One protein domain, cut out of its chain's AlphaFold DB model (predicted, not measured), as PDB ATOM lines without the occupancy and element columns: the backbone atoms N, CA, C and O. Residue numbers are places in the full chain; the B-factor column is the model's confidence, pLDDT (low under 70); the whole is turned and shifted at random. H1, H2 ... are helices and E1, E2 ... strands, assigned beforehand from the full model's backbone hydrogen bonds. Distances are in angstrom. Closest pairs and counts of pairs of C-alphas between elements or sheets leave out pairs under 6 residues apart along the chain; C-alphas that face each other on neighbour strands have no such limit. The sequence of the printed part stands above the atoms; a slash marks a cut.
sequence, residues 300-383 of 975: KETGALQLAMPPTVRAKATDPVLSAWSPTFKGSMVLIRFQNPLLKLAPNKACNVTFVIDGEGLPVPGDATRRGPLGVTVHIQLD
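Overview. This is residues 300 to 383 of the 975 residues of the protein "DnaJ-1 protein" of Symbiodinium microadriaticum (UniProt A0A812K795). This is a slender, loosely built sandwich: the strongly twisted sheet of E1, E2, E5 and E6 is faced by the two-stranded hairpin E3 and E4, their strands crossed at 46 degrees, with tiny H1 near one end and the looping residues 358 to 373 at the other. The printed part has 84 residues, with six named strands and one named helix in the order E1 E2 E3 E4 H1 E5 E6; the class is mostly strand, though under half of the residues are in named elements. The four-stranded sheet is mixed, the hairpin antiparallel. The rod spans 47 by 22 by 19 A and is loose, with a radius of gyration of the C-alphas of 14.9 A.

Arrangement. Start at E1, residues 305 to 307, parallel to E6, residues 374 to 382; N 375 and O 305 are 2.8 A apart, within hydrogen-bond range. E2, residues 312 to 315, is parallel to E6 on the same side, with N 313 and O 379 at 2.8 A. On the other side, E5, residues 351 to 357, forms an antiparallel hairpin with E6; N 355 and O 376 are 2.8 A apart. In the second sheet, E3, residues 321 to 327, and E4, residues 333 to 339, form a hairpin with N 324 and O 336 at 2.9 A. Between the sheets, the closest C-alphas of E2 and E3 are Val 313 and Ala 324, 6.6 A. H1, residues 341 to 344, only grazes the larger sheet with residues 341 to 342 and is too short for any O i to N i+4 pair.

Along the chain. Find C-alpha 305, where E1 begins, at (-2.064, 41.211, -14.050). E3 runs 20.0 A, E4 19.7 A and E5 19.5 A. E6 runs 25.5 A to C-alpha 382 at (-14.821, 58.525, -30.734).

Size, cuts and confidence. The farthest C-alphas, Thr 318 and Gly 366, are 47.9 A apart. The printed part has no cut; E5 to E6 is a long link. Residues 317 to 318, 342 to 350 and 383 have pLDDT under 70.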
ATOM      1  N   LYS A 300       5.860  41.441 -11.012       79.25
ATOM      2  CA  LYS A 300       6.286  40.145 -10.468       79.25
ATOM      3  C   LYS A 300       6.068  40.029  -8.960       79.25
ATOM      4  O   LYS A 300       5.670  38.968  -8.497       79.25
ATOM      5  N   GLU A 301       6.299  41.111  -8.223       75.12
ATOM      6  CA  GLU A 301       6.262  41.156  -6.758       75.12
ATOM      7  C   GLU A 301       4.822  41.213  -6.244       75.12
ATOM      8  O   GLU A 301       4.418  40.427  -5.396       75.12
ATOM      9  N   THR A 302       4.006  42.102  -6.814       72.44
ATOM     10  CA  THR A 302       2.615  42.317  -6.380       72.44
ATOM     11  C   THR A 302       1.621  41.334  -7.003       72.44
ATOM     12  O   THR A 302       0.421  41.469  -6.786       72.44
ATOM     13  N   GLY A 303       2.080  40.382  -7.828       75.25
ATOM     14  CA  GLY A 303       1.216  39.454  -8.573       75.25
ATOM     15  C   GLY A 303       0.287  40.127  -9.599       75.25
ATOM     16  O   GLY A 303      -0.648  39.491 -10.091       75.25
ATOM     17  N   ALA A 304       0.497  41.410  -9.912       82.56
ATOM     18  CA  ALA A 304      -0.437  42.183 -10.721       82.56
ATOM     19  C   ALA A 304      -0.524  41.670 -12.168       82.56
ATOM     20  O   ALA A 304       0.487  41.414 -12.833       82.56
ATOM     21  N   LEU A 305      -1.757  41.553 -12.663       86.06
ATOM     22  CA  LEU A 305      -2.064  41.211 -14.050       86.06
ATOM     23  C   LEU A 305      -2.546  42.446 -14.814       86.06
ATOM     24  O   LEU A 305      -3.065  43.392 -14.228       86.06
ATOM     25  N   GLN A 306      -2.418  42.424 -16.136       86.12
ATOM     26  CA  GLN A 306      -3.053  43.365 -17.059       86.12
ATOM     27  C   GLN A 306      -3.693  42.609 -18.222       86.12
ATOM     28  O   GLN A 306      -3.250  41.511 -18.571       86.12
ATOM     29  N   LEU A 307      -4.715  43.200 -18.848       83.69
ATOM     30  CA  LEU A 307      -5.254  42.660 -20.096       83.69
ATOM     31  C   LEU A 307      -4.215  42.750 -21.223       83.69
ATOM     32  O   LEU A 307      -3.666  43.816 -21.489       83.69
ATOM     33  N   ALA A 308      -3.974  41.629 -21.907       79.81
ATOM     34  CA  ALA A 308      -3.053  41.571 -23.048       79.81
ATOM     35  C   ALA A 308      -3.629  42.259 -24.301       79.81
ATOM     36  O   ALA A 308      -2.879  42.813 -25.101       79.81
ATOM     37  N   MET A 309      -4.959  42.247 -24.441       81.31
ATOM     38  CA  MET A 309      -5.709  43.025 -25.426       81.31
ATOM     39  C   MET A 309      -6.723  43.910 -24.681       81.31
ATOM     40  O   MET A 309      -7.769  43.406 -24.265       81.31
ATOM     41  N   PRO A 310      -6.419  45.198 -24.443       80.19
ATOM     42  CA  PRO A 310      -7.351  46.133 -23.812       80.19
ATOM     43  C   PRO A 310      -8.627  46.335 -24.660       80.19
ATOM     44  O   PRO A 310      -8.522  46.617 -25.858       80.19
ATOM     45  N   PRO A 311      -9.841  46.215 -24.082       82.38
ATOM     46  CA  PRO A 311     -11.088  46.383 -24.820       82.38
ATOM     47  C   PRO A 311     -11.233  47.814 -25.344       82.38
ATOM     48  O   PRO A 311     -10.950  48.787 -24.643       82.38
ATOM     49  N   THR A 312     -11.718  47.931 -26.580       81.81
ATOM     50  CA  THR A 312     -12.021  49.219 -27.211       81.81
ATOM     51  C   THR A 312     -13.518  49.495 -27.136       81.81
ATOM     52  O   THR A 312     -14.318  48.736 -27.680       81.81
ATOM     53  N   VAL A 313     -13.893  50.592 -26.485       82.81
ATOM     54  CA  VAL A 313     -15.259  51.124 -26.467       82.81
ATOM     55  C   VAL A 313     -15.350  52.243 -27.497       82.81
ATOM     56  O   VAL A 313     -14.568  53.194 -27.454       82.81
ATOM     57  N   ARG A 314     -16.318  52.142 -28.411       78.75
ATOM     58  CA  ARG A 314     -16.746  53.280 -29.230       78.75
ATOM     59  C   ARG A 314     -17.756  54.111 -28.450       78.75
ATOM     60  O   ARG A 314     -18.613  53.553 -27.768       78.75
ATOM     61  N   ALA A 315     -17.604  55.426 -28.515       74.38
ATOM     62  CA  ALA A 315     -18.376  56.382 -27.739       74.38
ATOM     63  C   ALA A 315     -18.684  57.630 -28.567       74.38
ATOM     64  O   ALA A 315     -17.827  58.139 -29.296       74.38
ATOM     65  N   LYS A 316     -19.871  58.199 -28.380       74.31
ATOM     66  CA  LYS A 316     -20.178  59.554 -28.837       74.31
ATOM     67  C   LYS A 316     -19.750  60.546 -27.760       74.31
ATOM     68  O   LYS A 316     -19.783  60.257 -26.563       74.31
ATOM     69  N   ALA A 317     -19.389  61.759 -28.174       67.94
ATOM     70  CA  ALA A 317     -19.037  62.836 -27.243       67.94
ATOM     71  C   ALA A 317     -20.198  63.226 -26.297       67.94
ATOM     72  O   ALA A 317     -19.968  63.839 -25.261       67.94
ATOM     73  N   THR A 318     -21.434  62.855 -26.646       68.56
ATOM     74  CA  THR A 318     -22.669  63.094 -25.886       68.56
ATOM     75  C   THR A 318     -22.975  62.048 -24.813       68.56
ATOM     76  O   THR A 318     -23.829  62.298 -23.964       68.56
ATOM     77  N   ASP A 319     -22.344  60.871 -24.851       75.88
ATOM     78  CA  ASP A 319     -22.770  59.744 -24.013       75.88
ATOM     79  C   ASP A 319     -22.362  59.983 -22.546       75.88
ATOM     80  O   ASP A 319     -21.175  60.186 -22.282       75.88
ATOM     81  N   PRO A 320     -23.290  59.966 -21.566       76.19
ATOM     82  CA  PRO A 320     -22.979  60.349 -20.184       76.19
ATOM     83  C   PRO A 320     -22.166  59.284 -19.428       76.19
ATOM     84  O   PRO A 320     -21.333  59.597 -18.572       76.19
ATOM     85  N   VAL A 321     -22.417  58.012 -19.738       83.69
ATOM     86  CA  VAL A 321     -21.841  56.835 -19.080       83.69
ATOM     87  C   VAL A 321     -21.438  55.840 -20.157       83.69
ATOM     88  O   VAL A 321     -22.240  55.520 -21.030       83.69
ATOM     89  N   LEU A 322     -20.214  55.332 -20.066       83.75
ATOM     90  CA  LEU A 322     -19.708  54.250 -20.904       83.75
ATOM     91  C   LEU A 322     -19.651  52.949 -20.103       83.75
ATOM     92  O   LEU A 322     -19.596  52.952 -18.867       83.75
ATOM     93  N   SER A 323     -19.651  51.823 -20.814       83.50
ATOM     94  CA  SER A 323     -19.495  50.508 -20.205       83.50
ATOM     95  C   SER A 323     -18.587  49.595 -21.017       83.50
ATOM     96  O   SER A 323     -18.752  49.491 -22.230       83.50
ATOM     97  N   ALA A 324     -17.680  48.899 -20.335       83.62
ATOM     98  CA  ALA A 324     -16.775  47.916 -20.915       83.62
ATOM     99  C   ALA A 324     -16.906  46.574 -20.184       83.62
ATOM    100  O   ALA A 324     -17.005  46.538 -18.956       83.62
ATOM    101  N   TRP A 325     -16.869  45.472 -20.929       85.06
ATOM    102  CA  TRP A 325     -16.733  44.136 -20.356       85.06
ATOM    103  C   TRP A 325     -15.251  43.785 -20.218       85.06
ATOM    104  O   TRP A 325     -14.487  43.946 -21.169       85.06
ATOM    105  N   SER A 326     -14.857  43.280 -19.051       83.94
ATOM    106  CA  SER A 326     -13.531  42.706 -18.818       83.94
ATOM    107  C   SER A 326     -13.656  41.236 -18.432       83.94
ATOM    108  O   SER A 326     -14.377  40.942 -17.476       83.94
ATOM    109  N   PRO A 327     -12.935  40.306 -19.081       83.88
ATOM    110  CA  PRO A 327     -12.756  38.973 -18.525       83.88
ATOM    111  C   PRO A 327     -11.899  39.058 -17.252       83.88
ATOM    112  O   PRO A 327     -10.910  39.793 -17.206       83.88
ATOM    113  N   THR A 328     -12.269  38.311 -16.215       80.88
ATOM    114  CA  THR A 328     -11.395  38.022 -15.068       80.88
ATOM    115  C   THR A 328     -10.566  36.770 -15.344       80.88
ATOM    116  O   THR A 328     -10.865  35.997 -16.258       80.88
ATOM    117  N   PHE A 329      -9.558  36.498 -14.511       72.88
ATOM    118  CA  PHE A 329      -8.865  35.210 -14.559       72.88
ATOM    119  C   PHE A 329      -9.818  34.019 -14.298       72.88
ATOM    120  O   PHE A 329      -9.619  32.933 -14.837       72.88
ATOM    121  N   LYS A 330     -10.884  34.208 -13.507       74.75
ATOM    122  CA  LYS A 330     -11.866  33.159 -13.168       74.75
ATOM    123  C   LYS A 330     -12.827  32.812 -14.318       74.75
ATOM    124  O   LYS A 330     -13.703  31.976 -14.127       74.75
ATOM    125  N   GLY A 331     -12.712  33.470 -15.475       73.69
ATOM    126  CA  GLY A 331     -13.611  33.293 -16.621       73.69
ATOM    127  C   GLY A 331     -14.945  34.041 -16.510       73.69
ATOM    128  O   GLY A 331     -15.712  34.056 -17.467       73.69
ATOM    129  N   SER A 332     -15.225  34.709 -15.386       80.12
ATOM    130  CA  SER A 332     -16.375  35.613 -15.275       80.12
ATOM    131  C   SER A 332     -16.104  36.927 -16.011       80.12
ATOM    132  O   SER A 332     -14.988  37.449 -15.973       80.12
ATOM    133  N   MET A 333     -17.126  37.496 -16.657       82.19
ATOM    134  CA  MET A 333     -17.044  38.849 -17.210       82.19
ATOM    135  C   MET A 333     -17.561  39.875 -16.199       82.19
ATOM    136  O   MET A 333     -18.684  39.769 -15.709       82.19
ATOM    137  N   VAL A 334     -16.752  40.894 -15.915       84.06
ATOM    138  CA  VAL A 334     -17.112  42.040 -15.071       84.06
ATOM    139  C   VAL A 334     -17.499  43.213 -15.966       84.06
ATOM    140  O   VAL A 334     -16.736  43.604 -16.851       84.06
ATOM    141  N   LEU A 335     -18.681  43.787 -15.726       85.38
ATOM    142  CA  LEU A 335     -19.145  44.997 -16.402       85.38
ATOM    143  C   LEU A 335     -18.653  46.242 -15.661       85.38
ATOM    144  O   LEU A 335     -19.209  46.628 -14.633       85.38
ATOM    145  N   ILE A 336     -17.641  46.905 -16.208       85.19
ATOM    146  CA  ILE A 336     -17.144  48.186 -15.703       85.19
ATOM    147  C   ILE A 336     -18.021  49.293 -16.297       85.19
ATOM    148  O   ILE A 336     -18.065  49.453 -17.515       85.19
ATOM    149  N   ARG A 337     -18.712  50.069 -15.453       83.69
ATOM    150  CA  ARG A 337     -19.464  51.275 -15.854       83.69
ATOM    151  C   ARG A 337     -18.776  52.519 -15.308       83.69
ATOM    152  O   ARG A 337     -18.428  52.551 -14.131       83.69
ATOM    153  N   PHE A 338     -18.601  53.544 -16.138       83.06
ATOM    154  CA  PHE A 338     -17.856  54.749 -15.773       83.06
ATOM    155  C   PHE A 338     -18.390  56.003 -16.481       83.06
ATOM    156  O   PHE A 338     -18.959  55.920 -17.566       83.06
ATOM    157  N   GLN A 339     -18.214  57.180 -15.871       80.62
ATOM    158  CA  GLN A 339     -18.529  58.455 -16.531       80.62
ATOM    159  C   GLN A 339     -17.632  58.642 -17.755       80.62
ATOM    160  O   GLN A 339     -16.419  58.463 -17.647       80.62
ATOM    161  N   ASN A 340     -18.203  59.060 -18.884       79.00
ATOM    162  CA  ASN A 340     -17.433  59.305 -20.099       79.00
ATOM    163  C   ASN A 340     -16.376  60.411 -19.862       79.00
ATOM    164  O   ASN A 340     -16.749  61.552 -19.565       79.00
ATOM    165  N   PRO A 341     -15.062  60.124 -19.971       74.12
ATOM    166  CA  PRO A 341     -14.022  61.126 -19.731       74.12
ATOM    167  C   PRO A 341     -13.993  62.204 -20.819       74.12
ATOM    168  O   PRO A 341     -13.540  63.318 -20.555       74.12
ATOM    169  N   LEU A 342     -14.519  61.913 -22.015       69.75
ATOM    170  CA  LEU A 342     -14.541  62.840 -23.149       69.75
ATOM    171  C   LEU A 342     -15.399  64.085 -22.868       69.75
ATOM    172  O   LEU A 342     -15.095  65.152 -23.382       69.75
ATOM    173  N   LEU A 343     -16.370  64.000 -21.949       66.62
ATOM    174  CA  LEU A 343     -17.151  65.144 -21.444       66.62
ATOM    175  C   LEU A 343     -16.300  66.216 -20.733       66.62
ATOM    176  O   LEU A 343     -16.796  67.296 -20.420       66.62
ATOM    177  N   LYS A 344     -15.042  65.899 -20.401       65.44
ATOM    178  CA  LYS A 344     -14.094  66.767 -19.683       65.44
ATOM    179  C   LYS A 344     -12.852  67.092 -20.528       65.44
ATOM    180  O   LYS A 344     -11.928  67.716 -20.011       65.44
ATOM    181  N   LEU A 345     -12.810  66.658 -21.792       61.00
ATOM    182  CA  LEU A 345     -11.659  66.749 -22.694       61.00
ATOM    183  C   LEU A 345     -12.059  67.408 -24.024       61.00
ATOM    184  O   LEU A 345     -13.223  67.408 -24.411       61.00
ATOM    185  N   ALA A 346     -11.087  67.967 -24.747       56.22
ATOM    186  CA  ALA A 346     -11.335  68.517 -26.081       56.22
ATOM    187  C   ALA A 346     -11.735  67.395 -27.073       56.22
ATOM    188  O   ALA A 346     -11.133  66.317 -27.030       56.22
ATOM    189  N   PRO A 347     -12.690  67.629 -27.998       53.56
ATOM    190  CA  PRO A 347     -13.452  66.579 -28.695       53.56
ATOM    191  C   PRO A 347     -12.701  65.805 -29.803       53.56
ATOM    192  O   PRO A 347     -13.330  65.292 -30.719       53.56
ATOM    193  N   ASN A 348     -11.367  65.714 -29.747       55.75
ATOM    194  CA  ASN A 348     -10.523  65.046 -30.751       55.75
ATOM    195  C   ASN A 348      -9.306  64.308 -30.142       55.75
ATOM    196  O   ASN A 348      -8.264  64.168 -30.785       55.75
ATOM    197  N   LYS A 349      -9.405  63.835 -28.891       59.53
ATOM    198  CA  LYS A 349      -8.372  62.997 -28.252       59.53
ATOM    199  C   LYS A 349      -8.924  61.624 -27.883       59.53
ATOM    200  O   LYS A 349      -9.886  61.525 -27.128       59.53
ATOM    201  N   ALA A 350      -8.281  60.571 -28.390       61.59
ATOM    202  CA  ALA A 350      -8.478  59.216 -27.885       61.59
ATOM    203  C   ALA A 350      -8.039  59.162 -26.413       61.59
ATOM    204  O   ALA A 350      -7.020  59.749 -26.046       61.59
ATOM    205  N   CYS A 351      -8.816  58.483 -25.571       70.38
ATOM    206  CA  CYS A 351      -8.599  58.460 -24.128       70.38
ATOM    207  C   CYS A 351      -8.491  57.017 -23.633       70.38
ATOM    208  O   CYS A 351      -9.307  56.170 -23.995       70.38
ATOM    209  N   ASN A 352      -7.493  56.747 -22.793       80.88
ATOM    210  CA  ASN A 352      -7.260  55.435 -22.200       80.88
ATOM    211  C   ASN A 352      -7.551  55.539 -20.703       80.88
ATOM    212  O   ASN A 352      -6.895  56.318 -20.012       80.88
ATOM    213  N   VAL A 353      -8.513  54.768 -20.200       81.00
ATOM    214  CA  VAL A 353      -8.837  54.739 -18.764       81.00
ATOM    215  C   VAL A 353      -8.450  53.383 -18.202       81.00
ATOM    216  O   VAL A 353      -8.952  52.360 -18.663       81.00
ATOM    217  N   THR A 354      -7.561  53.367 -17.210       83.31
ATOM    218  CA  THR A 354      -7.154  52.138 -16.522       83.31
ATOM    219  C   THR A 354      -7.914  51.992 -15.213       83.31
ATOM    220  O   THR A 354      -7.810  52.832 -14.322       83.31
ATOM    221  N   PHE A 355      -8.663  50.901 -15.099       84.19
ATOM    222  CA  PHE A 355      -9.336  50.470 -13.880       84.19
ATOM    223  C   PHE A 355      -8.491  49.420 -13.158       84.19
ATOM    224  O   PHE A 355      -7.708  48.702 -13.781       84.19
ATOM    225  N   VAL A 356      -8.671  49.316 -11.846       87.12
ATOM    226  CA  VAL A 356      -7.995  48.338 -10.989       87.12
ATOM    227  C   VAL A 356      -9.073  47.475 -10.342       87.12
ATOM    228  O   VAL A 356     -10.002  48.007  -9.739       87.12
ATOM    229  N   ILE A 357      -8.983  46.156 -10.521       86.31
ATOM    230  CA  ILE A 357      -9.875  45.171  -9.898       86.31
ATOM    231  C   ILE A 357      -9.047  44.362  -8.901       86.31
ATOM    232  O   ILE A 357      -8.242  43.512  -9.294       86.31
ATOM    233  N   ASP A 358      -9.218  44.637  -7.614       84.62
ATOM    234  CA  ASP A 358      -8.453  43.980  -6.555       84.62
ATOM    235  C   ASP A 358      -8.796  42.484  -6.438       84.62
ATOM    236  O   ASP A 358      -9.946  42.069  -6.578       84.62
ATOM    237  N   GLY A 359      -7.782  41.652  -6.183       82.62
ATOM    238  CA  GLY A 359      -7.945  40.217  -5.923       82.62
ATOM    239  C   GLY A 359      -8.118  39.302  -7.148       82.62
ATOM    240  O   GLY A 359      -8.176  38.080  -6.976       82.62
ATOM    241  N   GLU A 360      -8.169  39.842  -8.371       85.25
ATOM    242  CA  GLU A 360      -8.253  39.067  -9.630       85.25
ATOM    243  C   GLU A 360      -6.896  38.860 -10.342       85.25
ATOM    244  O   GLU A 360      -6.848  38.343 -11.460       85.25
ATOM    245  N   GLY A 361      -5.786  39.241  -9.703       86.00
ATOM    246  CA  GLY A 361      -4.418  38.947 -10.140       86.00
ATOM    247  C   GLY A 361      -3.899  37.567  -9.702       86.00
ATOM    248  O   GLY A 361      -4.639  36.717  -9.196       86.00
ATOM    249  N   LEU A 362      -2.593  37.347  -9.879       87.75
ATOM    250  CA  LEU A 362      -1.891  36.169  -9.354       87.75
ATOM    251  C   LEU A 362      -1.754  36.242  -7.821       87.75
ATOM    252  O   LEU A 362      -1.782  37.339  -7.257       87.75
ATOM    253  N   PRO A 363      -1.568  35.100  -7.131       87.94
ATOM    254  CA  PRO A 363      -1.103  35.093  -5.747       87.94
ATOM    255  C   PRO A 363       0.226  35.846  -5.604       87.94
ATOM    256  O   PRO A 363       1.046  35.834  -6.525       87.94
ATOM    257  N   VAL A 364       0.445  36.483  -4.455       85.69
ATOM    258  CA  VAL A 364       1.735  37.108  -4.127       85.69
ATOM    259  C   VAL A 364       2.751  36.001  -3.804       85.69
ATOM    260  O   VAL A 364       2.412  35.100  -3.033       85.69
ATOM    261  N   PRO A 365       3.984  36.025  -4.349       76.19
ATOM    262  CA  PRO A 365       5.016  35.055  -3.989       76.19
ATOM    263  C   PRO A 365       5.252  35.014  -2.469       76.19
ATOM    264  O   PRO A 365       5.520  36.039  -1.847       76.19
ATOM    265  N   GLY A 366       5.123  33.830  -1.866       74.38
ATOM    266  CA  GLY A 366       5.147  33.623  -0.411       74.38
ATOM    267  C   GLY A 366       3.756  33.668   0.240       74.38
ATOM    268  O   GLY A 366       3.364  32.710   0.904       74.38
ATOM    269  N   ASP A 367       2.975  34.720  -0.015       79.62
ATOM    270  CA  ASP A 367       1.640  34.942   0.569       79.62
ATOM    271  C   ASP A 367       0.507  34.429  -0.345       79.62
ATOM    272  O   ASP A 367      -0.254  35.195  -0.940       79.62
ATOM    273  N   ALA A 368       0.324  33.105  -0.421       75.25
ATOM    274  CA  ALA A 368      -0.696  32.477  -1.278       75.25
ATOM    275  C   ALA A 368      -2.163  32.874  -0.961       75.25
ATOM    276  O   ALA A 368      -3.065  32.622  -1.764       75.25
ATOM    277  N   THR A 369      -2.418  33.486   0.201       81.25
ATOM    278  CA  THR A 369      -3.723  34.047   0.597       81.25
ATOM    279  C   THR A 369      -3.987  35.429  -0.005       81.25
ATOM    280  O   THR A 369      -5.146  35.797  -0.198       81.25
ATOM    281  N   ARG A 370      -2.935  36.195  -0.323       84.56
ATOM    282  CA  ARG A 370      -3.026  37.526  -0.930       84.56
ATOM    283  C   ARG A 370      -2.922  37.406  -2.444       84.56
ATOM    284  O   ARG A 370      -2.125  36.639  -2.974       84.56
ATOM    285  N   ARG A 371      -3.734  38.187  -3.154       85.94
ATOM    286  CA  ARG A 371      -3.749  38.238  -4.620       85.94
ATOM    287  C   ARG A 371      -3.515  39.656  -5.097       85.94
ATOM    288  O   ARG A 371      -4.056  40.595  -4.518       85.94
ATOM    289  N   GLY A 372      -2.748  39.783  -6.171       86.31
ATOM    290  CA  GLY A 372      -2.553  41.044  -6.863       86.31
ATOM    291  C   GLY A 372      -3.840  41.589  -7.488       86.31
ATOM    292  O   GLY A 372      -4.848  40.880  -7.590       86.31
ATOM    293  N   PRO A 373      -3.814  42.844  -7.949       89.69
ATOM    294  CA  PRO A 373      -4.891  43.419  -8.738       89.69
ATOM    295  C   PRO A 373      -4.825  42.997 -10.215       89.69
ATOM    296  O   PRO A 373      -3.770  42.636 -10.746       89.69
ATOM    297  N   LEU A 374      -5.957  43.124 -10.904       88.75
ATOM    298  CA  LEU A 374      -6.069  43.086 -12.359       88.75
ATOM    299  C   LEU A 374      -6.258  44.513 -12.902       88.75
ATOM    300  O   LEU A 374      -7.268  45.164 -12.639       88.75
ATOM    301  N   GLY A 375      -5.281  44.991 -13.672       87.12
ATOM    302  CA  GLY A 375      -5.328  46.259 -14.395       87.12
ATOM    303  C   GLY A 375      -6.074  46.131 -15.725       87.12
ATOM    304  O   GLY A 375      -5.622  45.446 -16.646       87.12
ATOM    305  N   VAL A 376      -7.198  46.829 -15.842       87.25
ATOM    306  CA  VAL A 376      -8.056  46.844 -17.032       87.25
ATOM    307  C   VAL A 376      -7.957  48.209 -17.702       87.25
ATOM    308  O   VAL A 376      -8.667  49.144 -17.337       87.25
ATOM    309  N   THR A 377      -7.072  48.339 -18.687       86.25
ATOM    310  CA  THR A 377      -7.047  49.515 -19.568       86.25
ATOM    311  C   THR A 377      -8.162  49.393 -20.601       86.25
ATOM    312  O   THR A 377      -8.228  48.399 -21.318       86.25
ATOM    313  N   VAL A 378      -9.027  50.401 -20.693       85.94
ATOM    314  CA  VAL A 378     -10.066  50.532 -21.721       85.94
ATOM    315  C   VAL A 378      -9.640  51.628 -22.693       85.94
ATOM    316  O   VAL A 378      -9.389  52.761 -22.275       85.94
ATOM    317  N   HIS A 379      -9.574  51.304 -23.984       84.56
ATOM    318  CA  HIS A 379      -9.387  52.294 -25.043       84.56
ATOM    319  C   HIS A 379     -10.735  52.900 -25.423       84.56
ATOM    320  O   HIS A 379     -11.684  52.168 -25.698       84.56
ATOM    321  N   ILE A 380     -10.826  54.226 -25.468       82.62
ATOM    322  CA  ILE A 380     -12.046  54.930 -25.864       82.62
ATOM    323  C   ILE A 380     -11.791  55.614 -27.202       82.62
ATOM    324  O   ILE A 380     -10.983  56.542 -27.303       82.62
ATOM    325  N   GLN A 381     -12.491  55.135 -28.227       78.12
ATOM    326  CA  GLN A 381     -12.521  55.734 -29.556       78.12
ATOM    327  C   GLN A 381     -13.800  56.558 -29.708       78.12
ATOM    328  O   GLN A 381     -14.887  56.107 -29.351       78.12
ATOM    329  N   LEU A 382     -13.670  57.763 -30.263       72.50
ATOM    330  CA  LEU A 382     -14.821  58.525 -30.734       72.50
ATOM    331  C   LEU A 382     -15.434  57.821 -31.952       72.50
ATOM    332  O   LEU A 382     -14.695  57.343 -32.816       72.50
ATOM    333  N   ASP A 383     -16.765  57.799 -32.049       68.00
ATOM    334  CA  ASP A 383     -17.474  57.391 -33.268       68.00
ATOM    335  C   ASP A 383     -17.215  58.407 -34.396       68.00
ATOM    336  O   ASP A 383     -17.978  59.348 -34.625       68.00
TER     337      ASP A 383